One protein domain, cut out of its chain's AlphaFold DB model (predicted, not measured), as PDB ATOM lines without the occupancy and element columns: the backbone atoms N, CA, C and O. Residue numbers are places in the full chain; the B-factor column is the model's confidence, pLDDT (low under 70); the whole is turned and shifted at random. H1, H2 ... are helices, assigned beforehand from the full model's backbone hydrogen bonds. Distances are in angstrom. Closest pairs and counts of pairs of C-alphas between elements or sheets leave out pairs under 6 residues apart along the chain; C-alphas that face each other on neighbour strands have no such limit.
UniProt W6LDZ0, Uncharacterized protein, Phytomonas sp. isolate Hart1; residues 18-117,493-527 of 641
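This is residues 18 to 117 and 493 to 527 of the 641 residues of an uncharacterized protein of Phytomonas sp. isolate Hart1 (UniProt W6LDZ0). Long helix H3 makes the axis; H2 folds back along its first part as a helical hairpin, H4 crosses both, and residues 89 to 117 of H3 stick out as an arm. The printed part has 135 residues with four named helices, H1 to H4, all helix, extended: radius of gyration of the C-alphas 23.5 A, spans 87 by 31 by 28 A.

Find C-alpha 62 at (266.245, 268.701, 158.531); H3, residues 62 to 117, runs 77.3 A. H4, residues 493 to 527, runs 50.1 A to (282.468, 276.089, 180.635). H2, residues 31 to 57, 38.9 A, kinks by 30 degrees near residue 38. H1 is residues 18 to 22, 6.5 A.

H3 touches H4 with residues 72 to 83 alone, closest C-alphas Asn 76 and Ala 504, 5.4 A, at a steep tilt of 46 degrees. H2 touches H3 at Phe 51 and Glu 64, closest C-alphas, 5.7 A, and H4 at Lys 45 and Val 515, closest C-alphas, 6.1 A. H1 is close to H3 but not clearly touching, closest C-alphas Ile 20 and Ala 84, 6.9 A. Every O i to N i+4 pair is within hydrogen-bond range in H1, H3 and H4, and 21 of 23 in H2.

C-alphas 117 and 527, the farthest apart, are 88.0 A apart. Residues 118 to 492 are not printed, a gap of 47.3 A between C-alphas 117 and 493. No link printed whole is long. Low confidence, pLDDT under 70, includes residues 85 to 117.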
ATOM      1  N   GLN A  18     274.334 232.570 144.963       42.03
ATOM      2  CA  GLN A  18     275.370 232.920 143.987       42.03
ATOM      3  C   GLN A  18     275.512 234.442 143.809       42.03
ATOM      4  O   GLN A  18     276.626 234.947 143.783       42.03
ATOM      5  N   ALA A  19     274.400 235.185 143.846       46.81
ATOM      6  CA  ALA A  19     274.418 236.654 143.856       46.81
ATOM      7  C   ALA A  19     275.014 237.244 145.155       46.81
ATOM      8  O   ALA A  19     275.610 238.315 145.140       46.81
ATOM      9  N   ILE A  20     274.872 236.540 146.286       47.84
ATOM     10  CA  ILE A  20     275.534 236.897 147.551       47.84
ATOM     11  C   ILE A  20     277.036 236.565 147.498       47.84
ATOM     12  O   ILE A  20     277.834 237.287 148.085       47.84
ATOM     13  N   TYR A  21     277.430 235.501 146.787       45.00
ATOM     14  CA  TYR A  21     278.833 235.093 146.648       45.00
ATOM     15  C   TYR A  21     279.673 236.080 145.822       45.00
ATOM     16  O   TYR A  21     280.848 236.230 146.136       45.00
ATOM     17  N   GLU A  22     279.087 236.752 144.825       45.50
ATOM     18  CA  GLU A  22     279.780 237.724 143.955       45.50
ATOM     19  C   GLU A  22     279.808 239.160 144.523       45.50
ATOM     20  O   GLU A  22     280.609 239.981 144.091       45.50
ATOM     21  N   ALA A  23     278.969 239.485 145.516       48.00
ATOM     22  CA  ALA A  23     278.879 240.831 146.107       48.00
ATOM     23  C   ALA A  23     279.744 241.043 147.372       48.00
ATOM     24  O   ALA A  23     279.737 242.144 147.931       48.00
ATOM     25  N   GLY A  24     280.431 239.997 147.844       47.50
ATOM     26  CA  GLY A  24     281.175 239.968 149.113       47.50
ATOM     27  C   GLY A  24     282.627 240.457 149.055       47.50
ATOM     28  O   GLY A  24     283.239 240.706 150.080       47.50
ATOM     29  N   ASP A  25     283.199 240.674 147.872       50.84
ATOM     30  CA  ASP A  25     284.643 240.954 147.765       50.84
ATOM     31  C   ASP A  25     285.016 242.431 148.061       50.84
ATOM     32  O   ASP A  25     286.141 242.868 147.820       50.84
ATOM     33  N   ALA A  26     284.085 243.236 148.600       59.94
ATOM     34  CA  ALA A  26     284.326 244.644 148.924       59.94
ATOM     35  C   ALA A  26     283.526 245.160 150.141       59.94
ATOM     36  O   ALA A  26     282.743 246.115 150.029       59.94
ATOM     37  N   SER A  27     283.730 244.564 151.317       71.31
ATOM     38  CA  SER A  27     283.205 245.087 152.585       71.31
ATOM     39  C   SER A  27     284.085 246.240 153.109       71.31
ATOM     40  O   SER A  27     285.287 246.292 152.852       71.31
ATOM     41  N   LEU A  28     283.475 247.227 153.782       74.88
ATOM     42  CA  LEU A  28     284.180 248.342 154.448       74.88
ATOM     43  C   LEU A  28     284.773 247.913 155.801       74.88
ATOM     44  O   LEU A  28     285.716 248.519 156.284       74.88
ATOM     45  N   PHE A  29     284.213 246.868 156.411       77.50
ATOM     46  CA  PHE A  29     284.627 246.340 157.714       77.50
ATOM     47  C   PHE A  29     285.731 245.278 157.599       77.50
ATOM     48  O   PHE A  29     285.987 244.539 158.549       77.50
ATOM     49  N   ASP A  30     286.353 245.170 156.427       80.44
ATOM     50  CA  ASP A  30     287.488 244.280 156.219       80.44
ATOM     51  C   ASP A  30     288.731 244.897 156.875       80.44
ATOM     52  O   ASP A  30     288.905 246.119 156.811       80.44
ATOM     53  N   PRO A  31     289.609 244.087 157.495       77.88
ATOM     54  CA  PRO A  31     290.792 244.601 158.187       77.88
ATOM     55  C   PRO A  31     291.719 245.401 157.260       77.88
ATOM     56  O   PRO A  31     292.400 246.314 157.713       77.88
ATOM     57  N   ASP A  32     291.684 245.126 155.956       82.69
ATOM     58  CA  ASP A  32     292.487 245.825 154.949       82.69
ATOM     59  C   ASP A  32     291.970 247.244 154.633       82.69
ATOM     60  O   ASP A  32     292.640 248.005 153.938       82.69
ATOM     61  N   LYS A  33     290.773 247.621 155.113       83.06
ATOM     62  CA  LYS A  33     290.125 248.922 154.843       83.06
ATOM     63  C   LYS A  33     289.817 249.727 156.105       83.06
ATOM     64  O   LYS A  33     288.936 250.588 156.088       83.06
ATOM     65  N   VAL A  34     290.541 249.474 157.194       85.56
ATOM     66  CA  VAL A  34     290.326 250.155 158.483       85.56
ATOM     67  C   VAL A  34     290.476 251.675 158.367       85.56
ATOM     68  O   VAL A  34     289.654 252.381 158.935       85.56
ATOM     69  N   GLU A  35     291.419 252.185 157.570       90.25
ATOM     70  CA  GLU A  35     291.582 253.635 157.344       90.25
ATOM     71  C   GLU A  35     290.326 254.261 156.710       90.25
ATOM     72  O   GLU A  35     289.800 255.264 157.184       90.25
ATOM     73  N   GLN A  36     289.757 253.606 155.690       88.56
ATOM     74  CA  GLN A  36     288.520 254.065 155.044       88.56
ATOM     75  C   GLN A  36     287.315 253.970 155.986       88.56
ATOM     76  O   GLN A  36     286.385 254.776 155.896       88.56
ATOM     77  N   LEU A  37     287.302 252.966 156.868       86.81
ATOM     78  CA  LEU A  37     286.290 252.832 157.908       86.81
ATOM     79  C   LEU A  37     286.422 253.961 158.937       86.81
ATOM     80  O   LEU A  37     285.405 254.534 159.316       86.81
ATOM     81  N   GLU A  38     287.636 254.301 159.360       89.31
ATOM     82  CA  GLU A  38     287.908 255.388 160.299       89.31
ATOM     83  C   GLU A  38     287.465 256.739 159.731       89.31
ATOM     84  O   GLU A  38     286.635 257.402 160.352       89.31
ATOM     85  N   ASP A  39     287.875 257.084 158.508       92.19
ATOM     86  CA  ASP A  39     287.406 258.286 157.804       92.19
ATOM     87  C   ASP A  39     285.876 258.312 157.700       92.19
ATOM     88  O   ASP A  39     285.209 259.337 157.906       92.19
ATOM     89  N   ALA A  40     285.284 257.148 157.421       88.44
ATOM     90  CA  ALA A  40     283.846 256.999 157.357       88.44
ATOM     91  C   ALA A  40     283.160 257.234 158.710       88.44
ATOM     92  O   ALA A  40     282.063 257.814 158.726       88.44
ATOM     93  N   MET A  41     283.770 256.791 159.812       90.06
ATOM     94  CA  MET A  41     283.297 257.029 161.175       90.06
ATOM     95  C   MET A  41     283.477 258.496 161.568       90.06
ATOM     96  O   MET A  41     282.517 259.079 162.062       90.06
ATOM     97  N   ILE A  42     284.622 259.124 161.278       91.75
ATOM     98  CA  ILE A  42     284.898 260.545 161.551       91.75
ATOM     99  C   ILE A  42     283.862 261.435 160.861       91.75
ATOM    100  O   ILE A  42     283.233 262.269 161.511       91.75
ATOM    101  N   HIS A  43     283.599 261.217 159.572       91.62
ATOM    102  CA  HIS A  43     282.572 261.978 158.857       91.62
ATOM    103  C   HIS A  43     281.173 261.771 159.468       91.62
ATOM    104  O   HIS A  43     280.386 262.709 159.597       91.62
ATOM    105  N   THR A  44     280.862 260.550 159.913       91.00
ATOM    106  CA  THR A  44     279.592 260.267 160.602       91.00
ATOM    107  C   THR A  44     279.519 260.984 161.956       91.00
ATOM    108  O   THR A  44     278.471 261.539 162.289       91.00
ATOM    109  N   LYS A  45     280.627 261.038 162.709       93.56
ATOM    110  CA  LYS A  45     280.735 261.784 163.968       93.56
ATOM    111  C   LYS A  45     280.529 263.281 163.762       93.56
ATOM    112  O   LYS A  45     279.740 263.871 164.491       93.56
ATOM    113  N   GLN A  46     281.146 263.875 162.739       93.62
ATOM    114  CA  GLN A  46     280.965 265.291 162.390       93.62
ATOM    115  C   GLN A  46     279.489 265.624 162.121       93.62
ATOM    116  O   GLN A  46     278.953 266.570 162.692       93.62
ATOM    117  N   LEU A  47     278.789 264.792 161.336       93.81
ATOM    118  CA  LEU A  47     277.354 264.971 161.077       93.81
ATOM    119  C   LEU A  47     276.502 264.851 162.349       93.81
ATOM    120  O   LEU A  47     275.524 265.585 162.506       93.81
ATOM    121  N   PHE A  48     276.845 263.929 163.254       94.19
ATOM    122  CA  PHE A  48     276.174 263.814 164.549       94.19
ATOM    123  C   PHE A  48     276.470 265.009 165.458       94.19
ATOM    124  O   PHE A  48     275.547 265.487 166.111       94.19
ATOM    125  N   ALA A  49     277.702 265.513 165.479       94.62
ATOM    126  CA  ALA A  49     278.083 266.677 166.272       94.62
ATOM    127  C   ALA A  49     277.294 267.916 165.823       94.62
ATOM    128  O   ALA A  49     276.663 268.576 166.650       94.62
ATOM    129  N   ASP A  50     277.216 268.158 164.511       94.38
ATOM    130  CA  ASP A  50     276.398 269.227 163.927       94.38
ATOM    131  C   ASP A  50     274.911 269.051 164.255       94.38
ATOM    132  O   ASP A  50     274.228 270.004 164.637       94.38
ATOM    133  N   PHE A  51     274.394 267.823 164.136       94.75
ATOM    134  CA  PHE A  51     273.006 267.513 164.471       94.75
ATOM    135  C   PHE A  51     272.696 267.779 165.949       94.75
ATOM    136  O   PHE A  51     271.662 268.375 166.251       94.75
ATOM    137  N   VAL A  52     273.567 267.353 166.868       94.19
ATOM    138  CA  VAL A  52     273.398 267.534 168.318       94.19
ATOM    139  C   VAL A  52     273.452 269.015 168.685       94.19
ATOM    140  O   VAL A  52     272.556 269.480 169.392       94.19
ATOM    141  N   ARG A  53     274.429 269.767 168.157       92.50
ATOM    142  CA  ARG A  53     274.557 271.219 168.372       92.50
ATOM    143  C   ARG A  53     273.312 271.966 167.894       92.50
ATOM    144  O   ARG A  53     272.628 272.595 168.700       92.50
ATOM    145  N   LYS A  54     272.908 271.767 166.634       94.88
ATOM    146  CA  LYS A  54     271.704 272.407 166.067       94.88
ATOM    147  C   LYS A  54     270.426 272.013 166.800       94.88
ATOM    148  O   LYS A  54     269.541 272.842 166.986       94.88
ATOM    149  N   LYS A  55     270.320 270.757 167.245       94.44
ATOM    150  CA  LYS A  55     269.176 270.284 168.034       94.44
ATOM    151  C   LYS A  55     269.114 270.949 169.412       94.44
ATOM    152  O   LYS A  55     268.012 271.243 169.864       94.44
ATOM    153  N   ARG A  56     270.257 271.173 170.069       91.75
ATOM    154  CA  ARG A  56     270.342 271.873 171.362       91.75
ATOM    155  C   ARG A  56     269.992 273.354 171.228       91.75
ATOM    156  O   ARG A  56     269.276 273.877 172.070       91.75
ATOM    157  N   GLU A  57     270.453 273.993 170.158       92.56
ATOM    158  CA  GLU A  57     270.197 275.409 169.858       92.56
ATOM    159  C   GLU A  57     268.781 275.670 169.309       92.56
ATOM    160  O   GLU A  57     268.350 276.816 169.218       92.56
ATOM    161  N   GLY A  58     268.040 274.619 168.938       93.38
ATOM    162  CA  GLY A  58     266.706 274.740 168.342       93.38
ATOM    163  C   GLY A  58     266.712 275.195 166.875       93.38
ATOM    164  O   GLY A  58     265.687 275.656 166.374       93.38
ATOM    165  N   LEU A  59     267.843 275.060 166.176       95.19
ATOM    166  CA  LEU A  59     267.983 275.381 164.755       95.19
ATOM    167  C   LEU A  59     267.398 274.279 163.857       95.19
ATOM    168  O   LEU A  59     267.097 273.165 164.296       95.19
ATOM    169  N   SER A  60     267.240 274.576 162.561       93.12
ATOM    170  CA  SER A  60     266.775 273.579 161.588       93.12
ATOM    171  C   SER A  60     267.722 272.378 161.557       93.12
ATOM    172  O   SER A  60     268.918 272.528 161.326       93.12
ATOM    173  N   THR A  61     267.163 271.186 161.785       94.75
ATOM    174  CA  THR A  61     267.894 269.903 161.784       94.75
ATOM    175  C   THR A  61     267.558 269.038 160.571       94.75
ATOM    176  O   THR A  61     267.985 267.886 160.486       94.75
ATOM    177  N   GLU A  62     266.730 269.525 159.641       92.50
ATOM    178  CA  GLU A  62     266.245 268.701 158.531       92.50
ATOM    179  C   GLU A  62     267.361 268.271 157.582       92.50
ATOM    180  O   GLU A  62     267.360 267.135 157.104       92.50
ATOM    181  N   SER A  63     268.314 269.160 157.304       92.06
ATOM    182  CA  SER A  63     269.383 268.882 156.348       92.06
ATOM    183  C   SER A  63     270.355 267.826 156.886       92.06
ATOM    184  O   SER A  63     270.751 266.909 156.169       92.06
ATOM    185  N   GLU A  64     270.631 267.882 158.184       91.69
ATOM    186  CA  GLU A  64     271.471 266.983 158.963       91.69
ATOM    187  C   GLU A  64     270.787 265.631 159.095       91.69
ATOM    188  O   GLU A  64     271.416 264.609 158.857       91.69
ATOM    189  N   ARG A  65     269.474 265.605 159.365       90.44
ATOM    190  CA  ARG A  65     268.687 264.363 159.362       90.44
ATOM    191  C   ARG A  65     268.728 263.673 158.004       90.44
ATOM    192  O   ARG A  65     268.855 262.455 157.965       90.44
ATOM    193  N   ARG A  66     268.635 264.422 156.898       92.50
ATOM    194  CA  ARG A  66     268.737 263.860 155.538       92.50
ATOM    195  C   ARG A  66     270.145 263.332 155.252       92.50
ATOM    196  O   ARG A  66     270.275 262.222 154.748       92.50
ATOM    197  N   ARG A  67     271.193 264.080 155.614       91.31
ATOM    198  CA  ARG A  67     272.594 263.641 155.466       91.31
ATOM    199  C   ARG A  67     272.893 262.403 156.309       91.31
ATOM    200  O   ARG A  67     273.436 261.437 155.782       91.31
ATOM    201  N   LEU A  68     272.468 262.394 157.572       88.81
ATOM    202  CA  LEU A  68     272.551 261.228 158.445       88.81
ATOM    203  C   LEU A  68     271.773 260.061 157.845       88.81
ATOM    204  O   LEU A  68     272.344 258.990 157.733       88.81
ATOM    205  N   ALA A  69     270.534 260.247 157.380       88.62
ATOM    206  CA  ALA A  69     269.753 259.180 156.752       88.62
ATOM    207  C   ALA A  69     270.470 258.573 155.533       88.62
ATOM    208  O   ALA A  69     270.599 257.351 155.452       88.62
ATOM    209  N   ASN A  70     271.018 259.402 154.641       90.19
ATOM    210  CA  ASN A  70     271.823 258.930 153.510       90.19
ATOM    211  C   ASN A  70     273.037 258.132 153.995       90.19
ATOM    212  O   ASN A  70     273.268 257.009 153.547       90.19
ATOM    213  N   ARG A  71     273.751 258.654 154.994       85.44
ATOM    214  CA  ARG A  71     274.916 257.977 155.560       85.44
ATOM    215  C   ARG A  71     274.557 256.671 156.269       85.44
ATOM    216  O   ARG A  71     275.283 255.688 156.160       85.44
ATOM    217  N   THR A  72     273.410 256.618 156.944       83.00
ATOM    218  CA  THR A  72     272.894 255.391 157.555       83.00
ATOM    219  C   THR A  72     272.562 254.345 156.498       83.00
ATOM    220  O   THR A  72     272.794 253.165 156.738       83.00
ATOM    221  N   ALA A  73     272.063 254.750 155.327       85.44
ATOM    222  CA  ALA A  73     271.793 253.836 154.225       85.44
ATOM    223  C   ALA A  73     273.096 253.261 153.645       85.44
ATOM    224  O   ALA A  73     273.180 252.052 153.428       85.44
ATOM    225  N   GLU A  74     274.129 254.092 153.477       85.50
ATOM    226  CA  GLU A  74     275.468 253.665 153.043       85.50
ATOM    227  C   GLU A  74     276.119 252.703 154.047       85.50
ATOM    228  O   GLU A  74     276.575 251.622 153.668       85.50
ATOM    229  N   LEU A  75     276.099 253.047 155.339       80.62
ATOM    230  CA  LEU A  75     276.612 252.190 156.410       80.62
ATOM    231  C   LEU A  75     275.816 250.894 156.539       80.62
ATOM    232  O   LEU A  75     276.401 249.837 156.764       80.62
ATOM    233  N   ASN A  76     274.493 250.943 156.371       81.50
ATOM    234  CA  ASN A  76     273.661 249.748 156.336       81.50
ATOM    235  C   ASN A  76     274.106 248.856 155.175       81.50
ATOM    236  O   ASN A  76     274.418 247.697 155.404       81.50
ATOM    237  N   LEU A  77     274.255 249.388 153.962       83.38
ATOM    238  CA  LEU A  77     274.733 248.620 152.811       83.38
ATOM    239  C   LEU A  77     276.133 248.015 153.036       83.38
ATOM    240  O   LEU A  77     276.342 246.840 152.733       83.38
ATOM    241  N   ALA A  78     277.063 248.758 153.640       79.81
ATOM    242  CA  ALA A  78     278.378 248.237 154.022       79.81
ATOM    243  C   ALA A  78     278.286 247.119 155.080       79.81
ATOM    244  O   ALA A  78     278.909 246.068 154.936       79.81
ATOM    245  N   THR A  79     277.440 247.298 156.098       77.94
ATOM    246  CA  THR A  79     277.163 246.290 157.136       77.94
ATOM    247  C   THR A  79     276.534 245.039 156.522       77.94
ATOM    248  O   THR A  79     276.825 243.918 156.928       77.94
ATOM    249  N   GLN A  80     275.676 245.208 155.515       75.56
ATOM    250  CA  GLN A  80     275.039 244.103 154.812       75.56
ATOM    251  C   GLN A  80     276.033 243.255 154.027       75.56
ATOM    252  O   GLN A  80     275.858 242.035 154.006       75.56
ATOM    253  N   ARG A  81     277.034 243.885 153.400       79.88
ATOM    254  CA  ARG A  81     278.139 243.189 152.729       79.88
ATOM    255  C   ARG A  81     278.971 242.418 153.751       79.88
ATOM    256  O   ARG A  81     279.036 241.200 153.667       79.88
ATOM    257  N   HIS A  82     279.404 243.080 154.823       77.50
ATOM    258  CA  HIS A  82     280.191 242.437 155.875       77.50
ATOM    259  C   HIS A  82     279.484 241.251 156.552       77.50
ATOM    260  O   HIS A  82     280.073 240.196 156.772       77.50
ATOM    261  N   LEU A  83     278.190 241.386 156.870       71.56
ATOM    262  CA  LEU A  83     277.414 240.277 157.430       71.56
ATOM    263  C   LEU A  83     277.297 239.116 156.439       71.56
ATOM    264  O   LEU A  83     277.272 237.966 156.874       71.56
ATOM    265  N   ALA A  84     277.232 239.387 155.133       70.44
ATOM    266  CA  ALA A  84     277.252 238.338 154.121       70.44
ATOM    267  C   ALA A  84     278.606 237.615 154.095       70.44
ATOM    268  O   ALA A  84     278.611 236.388 154.015       70.44
ATOM    269  N   ASP A  85     279.715 238.334 154.271       68.88
ATOM    270  CA  ASP A  85     281.063 237.757 154.338       68.88
ATOM    271  C   ASP A  85     281.260 236.913 155.598       68.88
ATOM    272  O   ASP A  85     281.654 235.748 155.515       68.88
ATOM    273  N   LEU A  86     280.870 237.419 156.771       65.19
ATOM    274  CA  LEU A  86     280.870 236.634 158.010       65.19
ATOM    275  C   LEU A  86     279.984 235.386 157.888       65.19
ATOM    276  O   LEU A  86     280.373 234.297 158.318       65.19
ATOM    277  N   CYS A  87     278.811 235.514 157.257       63.94
ATOM    278  CA  CYS A  87     277.952 234.371 156.958       63.94
ATOM    279  C   CYS A  87     278.610 233.400 155.970       63.94
ATOM    280  O   CYS A  87     278.451 232.197 156.149       63.94
ATOM    281  N   LYS A  88     279.354 233.874 154.962       64.31
ATOM    282  CA  LYS A  88     280.111 233.047 154.006       64.31
ATOM    283  C   LYS A  88     281.138 232.200 154.756       64.31
ATOM    284  O   LYS A  88     281.117 230.980 154.613       64.31
ATOM    285  N   TYR A  89     281.934 232.797 155.643       56.53
ATOM    286  CA  TYR A  89     282.892 232.064 156.483       56.53
ATOM    287  C   TYR A  89     282.210 231.072 157.437       56.53
ATOM    288  O   TYR A  89     282.614 229.908 157.521       56.53
ATOM    289  N   ALA A  90     281.137 231.486 158.117       48.41
ATOM    290  CA  ALA A  90     280.395 230.622 159.034       48.41
ATOM    291  C   ALA A  90     279.696 229.457 158.312       48.41
ATOM    292  O   ALA A  90     279.723 228.328 158.796       48.41
ATOM    293  N   GLN A  91     279.109 229.696 157.136       51.28
ATOM    294  CA  GLN A  91     278.472 228.666 156.315       51.28
ATOM    295  C   GLN A  91     279.489 227.714 155.694       51.28
ATOM    296  O   GLN A  91     279.203 226.526 155.607       51.28
ATOM    297  N   VAL A  92     280.668 228.187 155.280       54.22
ATOM    298  CA  VAL A  92     281.758 227.311 154.825       54.22
ATOM    299  C   VAL A  92     282.215 226.403 155.971       54.22
ATOM    300  O   VAL A  92     282.336 225.195 155.775       54.22
ATOM    301  N   LYS A  93     282.352 226.943 157.189       45.06
ATOM    302  CA  LYS A  93     282.675 226.161 158.393       45.06
ATOM    303  C   LYS A  93     281.575 225.151 158.747       45.06
ATOM    304  O   LYS A  93     281.877 223.989 159.003       45.06
ATOM    305  N   LEU A  94     280.304 225.558 158.702       45.50
ATOM    306  CA  LEU A  94     279.149 224.685 158.950       45.50
ATOM    307  C   LEU A  94     278.981 223.609 157.876       45.50
ATOM    308  O   LEU A  94     278.697 222.471 158.215       45.50
ATOM    309  N   ARG A  95     279.185 223.927 156.594       48.19
ATOM    310  CA  ARG A  95     279.187 222.930 155.513       48.19
ATOM    311  C   ARG A  95     280.340 221.950 155.676       48.19
ATOM    312  O   ARG A  95     280.137 220.768 155.447       48.19
ATOM    313  N   GLY A  96     281.511 222.415 156.114       43.75
ATOM    314  CA  GLY A  96     282.630 221.545 156.474       43.75
ATOM    315  C   GLY A  96     282.268 220.565 157.594       43.75
ATOM    316  O   GLY A  96     282.530 219.372 157.467       43.75
ATOM    317  N   LEU A  97     281.595 221.043 158.647       44.94
ATOM    318  CA  LEU A  97     281.111 220.202 159.748       44.94
ATOM    319  C   LEU A  97     279.988 219.249 159.314       44.94
ATOM    320  O   LEU A  97     280.069 218.068 159.609       44.94
ATOM    321  N   ALA A  98     278.997 219.718 158.553       41.22
ATOM    322  CA  ALA A  98     277.885 218.899 158.068       41.22
ATOM    323  C   ALA A  98     278.332 217.836 157.051       41.22
ATOM    324  O   ALA A  98     277.794 216.734 157.028       41.22
ATOM    325  N   LEU A  99     279.334 218.132 156.214       50.03
ATOM    326  CA  LEU A  99     279.966 217.132 155.352       50.03
ATOM    327  C   LEU A  99     280.745 216.107 156.182       50.03
ATOM    328  O   LEU A  99     280.684 214.922 155.868       50.03
ATOM    329  N   ALA A 100     281.426 216.528 157.252       48.44
ATOM    330  CA  ALA A 100     282.104 215.614 158.169       48.44
ATOM    331  C   ALA A 100     281.111 214.729 158.949       48.44
ATOM    332  O   ALA A 100     281.340 213.529 159.077       48.44
ATOM    333  N   GLU A 101     279.988 215.287 159.406       46.59
ATOM    334  CA  GLU A 101     278.890 214.561 160.059       46.59
ATOM    335  C   GLU A 101     278.194 213.608 159.089       46.59
ATOM    336  O   GLU A 101     278.049 212.436 159.400       46.59
ATOM    337  N   SER A 102     277.860 214.044 157.872       45.41
ATOM    338  CA  SER A 102     277.278 213.174 156.842       45.41
ATOM    339  C   SER A 102     278.226 212.039 156.443       45.41
ATOM    340  O   SER A 102     277.791 210.907 156.241       45.41
ATOM    341  N   GLN A 103     279.535 212.296 156.372       51.72
ATOM    342  CA  GLN A 103     280.532 211.245 156.161       51.72
ATOM    343  C   GLN A 103     280.623 210.290 157.358       51.72
ATOM    344  O   GLN A 103     280.790 209.088 157.149       51.72
ATOM    345  N   ALA A 104     280.484 210.781 158.591       49.03
ATOM    346  CA  ALA A 104     280.408 209.945 159.786       49.03
ATOM    347  C   ALA A 104     279.122 209.097 159.805       49.03
ATOM    348  O   ALA A 104     279.191 207.894 160.033       49.03
ATOM    349  N   GLU A 105     277.970 209.674 159.465       49.22
ATOM    350  CA  GLU A 105     276.682 208.981 159.337       49.22
ATOM    351  C   GLU A 105     276.694 207.921 158.228       49.22
ATOM    352  O   GLU A 105     276.159 206.830 158.396       49.22
ATOM    353  N   LEU A 106     277.335 208.192 157.090       55.25
ATOM    354  CA  LEU A 106     277.492 207.198 156.026       55.25
ATOM    355  C   LEU A 106     278.392 206.036 156.459       55.25
ATOM    356  O   LEU A 106     278.107 204.891 156.107       55.25
ATOM    357  N   ARG A 107     279.442 206.304 157.246       57.44
ATOM    358  CA  ARG A 107     280.309 205.263 157.824       57.44
ATOM    359  C   ARG A 107     279.558 204.417 158.847       57.44
ATOM    360  O   ARG A 107     279.606 203.193 158.756       57.44
ATOM    361  N   THR A 108     278.802 205.036 159.753       52.84
ATOM    362  CA  THR A 108     277.994 204.303 160.739       52.84
ATOM    363  C   THR A 108     276.856 203.532 160.075       52.84
ATOM    364  O   THR A 108     276.603 202.391 160.445       52.84
ATOM    365  N   LEU A 109     276.210 204.069 159.034       55.00
ATOM    366  CA  LEU A 109     275.222 203.335 158.238       55.00
ATOM    367  C   LEU A 109     275.840 202.166 157.466       55.00
ATOM    368  O   LEU A 109     275.182 201.134 157.329       55.00
ATOM    369  N   HIS A 110     277.078 202.290 156.983       57.75
ATOM    370  CA  HIS A 110     277.802 201.172 156.381       57.75
ATOM    371  C   HIS A 110     278.103 200.080 157.411       57.75
ATOM    372  O   HIS A 110     277.737 198.928 157.180       57.75
ATOM    373  N   GLN A 111     278.635 200.445 158.578       55.22
ATOM    374  CA  GLN A 111     278.887 199.519 159.688       55.22
ATOM    375  C   GLN A 111     277.593 198.865 160.199       55.22
ATOM    376  O   GLN A 111     277.555 197.670 160.483       55.22
ATOM    377  N   LEU A 112     276.489 199.614 160.282       53.31
ATOM    378  CA  LEU A 112     275.175 199.085 160.652       53.31
ATOM    379  C   LEU A 112     274.598 198.180 159.565       53.31
ATOM    380  O   LEU A 112     273.961 197.186 159.900       53.31
ATOM    381  N   ARG A 113     274.827 198.469 158.278       58.75
ATOM    382  CA  ARG A 113     274.469 197.565 157.176       58.75
ATOM    383  C   ARG A 113     275.265 196.272 157.229       58.75
ATOM    384  O   ARG A 113     274.670 195.221 157.029       58.75
ATOM    385  N   GLU A 114     276.554 196.330 157.536       59.88
ATOM    386  CA  GLU A 114     277.404 195.151 157.716       59.88
ATOM    387  C   GLU A 114     276.969 194.336 158.937       59.88
ATOM    388  O   GLU A 114     276.770 193.127 158.835       59.88
ATOM    389  N   ARG A 115     276.686 194.998 160.066       57.91
ATOM    390  CA  ARG A 115     276.154 194.358 161.279       57.91
ATOM    391  C   ARG A 115     274.756 193.779 161.058       57.91
ATOM    392  O   ARG A 115     274.486 192.679 161.523       57.91
ATOM    393  N   LEU A 116     273.867 194.455 160.328       54.88
ATOM    394  CA  LEU A 116     272.538 193.943 159.974       54.88
ATOM    395  C   LEU A 116     272.604 192.831 158.926       54.88
ATOM    396  O   LEU A 116     271.814 191.902 159.017       54.88
ATOM    397  N   ALA A 117     273.537 192.874 157.974       52.66
ATOM    398  CA  ALA A 117     273.791 191.774 157.046       52.66
ATOM    399  C   ALA A 117     274.326 190.543 157.795       52.66
ATOM    400  O   ALA A 117     273.826 189.440 157.584       52.66
ATOM    401  N   LYS A 493     264.007 236.843 153.837       51.66
ATOM    402  CA  LYS A 493     264.674 238.068 153.357       51.66
ATOM    403  C   LYS A 493     264.320 239.281 154.220       51.66
ATOM    404  O   LYS A 493     265.219 240.036 154.576       51.66
ATOM    405  N   ARG A 494     263.049 239.449 154.600       61.41
ATOM    406  CA  ARG A 494     262.608 240.526 155.507       61.41
ATOM    407  C   ARG A 494     263.275 240.418 156.876       61.41
ATOM    408  O   ARG A 494     263.793 241.413 157.361       61.41
ATOM    409  N   GLN A 495     263.346 239.222 157.454       60.31
ATOM    410  CA  GLN A 495     264.021 238.990 158.738       60.31
ATOM    411  C   GLN A 495     265.515 239.304 158.676       60.31
ATOM    412  O   GLN A 495     266.066 239.913 159.591       60.31
ATOM    413  N   LEU A 496     266.176 238.914 157.586       60.94
ATOM    414  CA  LEU A 496     267.572 239.254 157.357       60.94
ATOM    415  C   LEU A 496     267.740 240.779 157.262       60.94
ATOM    416  O   LEU A 496     268.633 241.322 157.905       60.94
ATOM    417  N   CYS A 497     266.865 241.481 156.532       63.12
ATOM    418  CA  CYS A 497     266.854 242.948 156.481       63.12
ATOM    419  C   CYS A 497     266.625 243.583 157.863       63.12
ATOM    420  O   CYS A 497     267.360 244.490 158.235       63.12
ATOM    421  N   GLU A 498     265.691 243.072 158.668       70.31
ATOM    422  CA  GLU A 498     265.451 243.562 160.033       70.31
ATOM    423  C   GLU A 498     266.669 243.367 160.948       70.31
ATOM    424  O   GLU A 498     267.015 244.260 161.723       70.31
ATOM    425  N   GLN A 499     267.348 242.217 160.860       66.38
ATOM    426  CA  GLN A 499     268.580 241.965 161.613       66.38
ATOM    427  C   GLN A 499     269.711 242.895 161.168       66.38
ATOM    428  O   GLN A 499     270.417 243.447 162.012       66.38
ATOM    429  N   LYS A 500     269.850 243.108 159.857       68.44
ATOM    430  CA  LYS A 500     270.827 244.029 159.264       68.44
ATOM    431  C   LYS A 500     270.604 245.462 159.742       68.44
ATOM    432  O   LYS A 500     271.523 246.091 160.260       68.44
ATOM    433  N   GLU A 501     269.367 245.941 159.669       73.19
ATOM    434  CA  GLU A 501     268.993 247.253 160.191       73.19
ATOM    435  C   GLU A 501     269.223 247.356 161.701       73.19
ATOM    436  O   GLU A 501     269.642 248.404 162.183       73.19
ATOM    437  N   ALA A 502     268.988 246.287 162.468       76.69
ATOM    438  CA  ALA A 502     269.250 246.287 163.903       76.69
ATOM    439  C   ALA A 502     270.747 246.439 164.226       76.69
ATOM    440  O   ALA A 502     271.083 247.158 165.164       76.69
ATOM    441  N   VAL A 503     271.640 245.799 163.463       77.94
ATOM    442  CA  VAL A 503     273.097 245.964 163.621       77.94
ATOM    443  C   VAL A 503     273.520 247.381 163.241       77.94
ATOM    444  O   VAL A 503     274.197 248.034 164.031       77.94
ATOM    445  N   ALA A 504     273.048 247.899 162.105       76.81
ATOM    446  CA  ALA A 504     273.343 249.269 161.685       76.81
ATOM    447  C   ALA A 504     272.864 250.305 162.720       76.81
ATOM    448  O   ALA A 504     273.615 251.196 163.106       76.81
ATOM    449  N   ARG A 505     271.645 250.149 163.258       82.00
ATOM    450  CA  ARG A 505     271.122 251.009 164.336       82.00
ATOM    451  C   ARG A 505     271.940 250.905 165.624       82.00
ATOM    452  O   ARG A 505     272.079 251.902 166.321       82.00
ATOM    453  N   ARG A 506     272.478 249.726 165.959       84.62
ATOM    454  CA  ARG A 506     273.374 249.563 167.118       84.62
ATOM    455  C   ARG A 506     274.689 250.304 166.916       84.62
ATOM    456  O   ARG A 506     275.094 251.007 167.830       84.62
ATOM    457  N   LEU A 507     275.310 250.176 165.742       84.31
ATOM    458  CA  LEU A 507     276.537 250.904 165.404       84.31
ATOM    459  C   LEU A 507     276.319 252.416 165.506       84.31
ATOM    460  O   LEU A 507     277.062 253.100 166.199       84.31
ATOM    461  N   LEU A 508     275.236 252.919 164.914       85.06
ATOM    462  CA  LEU A 508     274.861 254.329 165.024       85.06
ATOM    463  C   LEU A 508     274.587 254.751 166.468       85.06
ATOM    464  O   LEU A 508     274.988 255.834 166.860       85.06
ATOM    465  N   GLY A 509     273.953 253.897 167.276       88.56
ATOM    466  CA  GLY A 509     273.722 254.180 168.692       88.56
ATOM    467  C   GLY A 509     275.003 254.201 169.534       88.56
ATOM    468  O   GLY A 509     275.038 254.882 170.554       88.56
ATOM    469  N   VAL A 510     276.051 253.470 169.136       90.62
ATOM    470  CA  VAL A 510     277.383 253.576 169.756       90.62
ATOM    471  C   VAL A 510     278.037 254.894 169.352       90.62
ATOM    472  O   VAL A 510     278.465 255.630 170.233       90.62
ATOM    473  N   LEU A 511     278.023 255.232 168.059       89.31
ATOM    474  CA  LEU A 511     278.566 256.499 167.554       89.31
ATOM    475  C   LEU A 511     277.855 257.718 168.152       89.31
ATOM    476  O   LEU A 511     278.510 258.678 168.531       89.31
ATOM    477  N   GLU A 512     276.529 257.680 168.285       90.94
ATOM    478  CA  GLU A 512     275.758 258.755 168.915       90.94
ATOM    479  C   GLU A 512     276.196 258.963 170.371       90.94
ATOM    480  O   GLU A 512     276.387 260.097 170.792       90.94
ATOM    481  N   ARG A 513     276.401 257.886 171.143       93.38
ATOM    482  CA  ARG A 513     276.883 257.990 172.533       93.38
ATOM    483  C   ARG A 513     278.299 258.542 172.612       93.38
ATOM    484  O   ARG A 513     278.569 259.344 173.497       93.38
ATOM    485  N   ASP A 514     279.160 258.104 171.703       95.19
ATOM    486  CA  ASP A 514     280.545 258.548 171.611       95.19
ATOM    487  C   ASP A 514     280.603 260.058 171.336       95.19
ATOM    488  O   ASP A 514     281.139 260.816 172.139       95.19
ATOM    489  N   VAL A 515     279.881 260.523 170.311       94.88
ATOM    490  CA  VAL A 515     279.764 261.951 169.979       94.88
ATOM    491  C   VAL A 515     279.131 262.754 171.112       94.88
ATOM    492  O   VAL A 515     279.592 263.848 171.410       94.88
ATOM    493  N   LEU A 516     278.089 262.239 171.775       94.31
ATOM    494  CA  LEU A 516     277.497 262.922 172.930       94.31
ATOM    495  C   LEU A 516     278.509 263.090 174.071       94.31
ATOM    496  O   LEU A 516     278.487 264.121 174.738       94.31
ATOM    497  N   SER A 517     279.385 262.104 174.292       96.00
ATOM    498  CA  SER A 517     280.441 262.202 175.303       96.00
ATOM    499  C   SER A 517     281.564 263.161 174.895       96.00
ATOM    500  O   SER A 517     282.002 263.950 175.726       96.00
ATOM    501  N   GLU A 518     281.963 263.165 173.620       94.81
ATOM    502  CA  GLU A 518     282.955 264.098 173.073       94.81
ATOM    503  C   GLU A 518     282.449 265.545 173.131       94.81
ATOM    504  O   GLU A 518     283.152 266.423 173.621       94.81
ATOM    505  N   VAL A 519     281.207 265.798 172.701       94.62
ATOM    506  CA  VAL A 519     280.584 267.129 172.777       94.62
ATOM    507  C   VAL A 519     280.471 267.588 174.227       94.62
ATOM    508  O   VAL A 519     280.841 268.715 174.522       94.62
ATOM    509  N   ALA A 520     280.033 266.723 175.149       94.88
ATOM    510  CA  ALA A 520     279.960 267.076 176.566       94.88
ATOM    511  C   ALA A 520     281.337 267.408 177.168       94.88
ATOM    512  O   ALA A 520     281.432 268.274 178.033       94.88
ATOM    513  N   TRP A 521     282.398 266.731 176.723       96.69
ATOM    514  CA  TRP A 521     283.762 267.023 177.158       96.69
ATOM    515  C   TRP A 521     284.273 268.357 176.600       96.69
ATOM    516  O   TRP A 521     284.837 269.146 177.353       96.69
ATOM    517  N   LEU A 522     284.014 268.647 175.321       94.94
ATOM    518  CA  LEU A 522     284.347 269.938 174.706       94.94
ATOM    519  C   LEU A 522     283.582 271.092 175.370       94.94
ATOM    520  O   LEU A 522     284.188 272.097 175.729       94.94
ATOM    521  N   ASP A 523     282.285 270.917 175.625       94.44
ATOM    522  CA  ASP A 523     281.472 271.900 176.345       94.44
ATOM    523  C   ASP A 523     282.004 272.137 177.768       94.44
ATOM    524  O   ASP A 523     281.976 273.258 178.265       94.44
ATOM    525  N   ALA A 524     282.501 271.094 178.444       96.62
ATOM    526  CA  ALA A 524     283.093 271.229 179.774       96.62
ATOM    527  C   ALA A 524     284.418 272.011 179.754       96.62
ATOM    528  O   ALA A 524     284.737 272.681 180.735       96.62
ATOM    529  N   MET A 525     285.177 271.947 178.653       96.38
ATOM    530  CA  MET A 525     286.353 272.801 178.460       96.38
ATOM    531  C   MET A 525     285.956 274.263 178.257       96.38
ATOM    532  O   MET A 525     286.580 275.139 178.846       96.38
ATOM    533  N   GLU A 526     284.905 274.527 177.477       94.62
ATOM    534  CA  GLU A 526     284.383 275.885 177.273       94.62
ATOM    535  C   GLU A 526     283.781 276.468 178.569       94.62
ATOM    536  O   GLU A 526     284.025 277.623 178.909       94.62
ATOM    537  N   GLU A 527     283.060 275.660 179.357       95.44
ATOM    538  CA  GLU A 527     282.468 276.089 180.635       95.44
ATOM    539  C   GLU A 527     283.537 276.458 181.681       95.44
ATOM    540  O   GLU A 527     283.261 277.239 182.591       95.44
TER     541      GLU A 527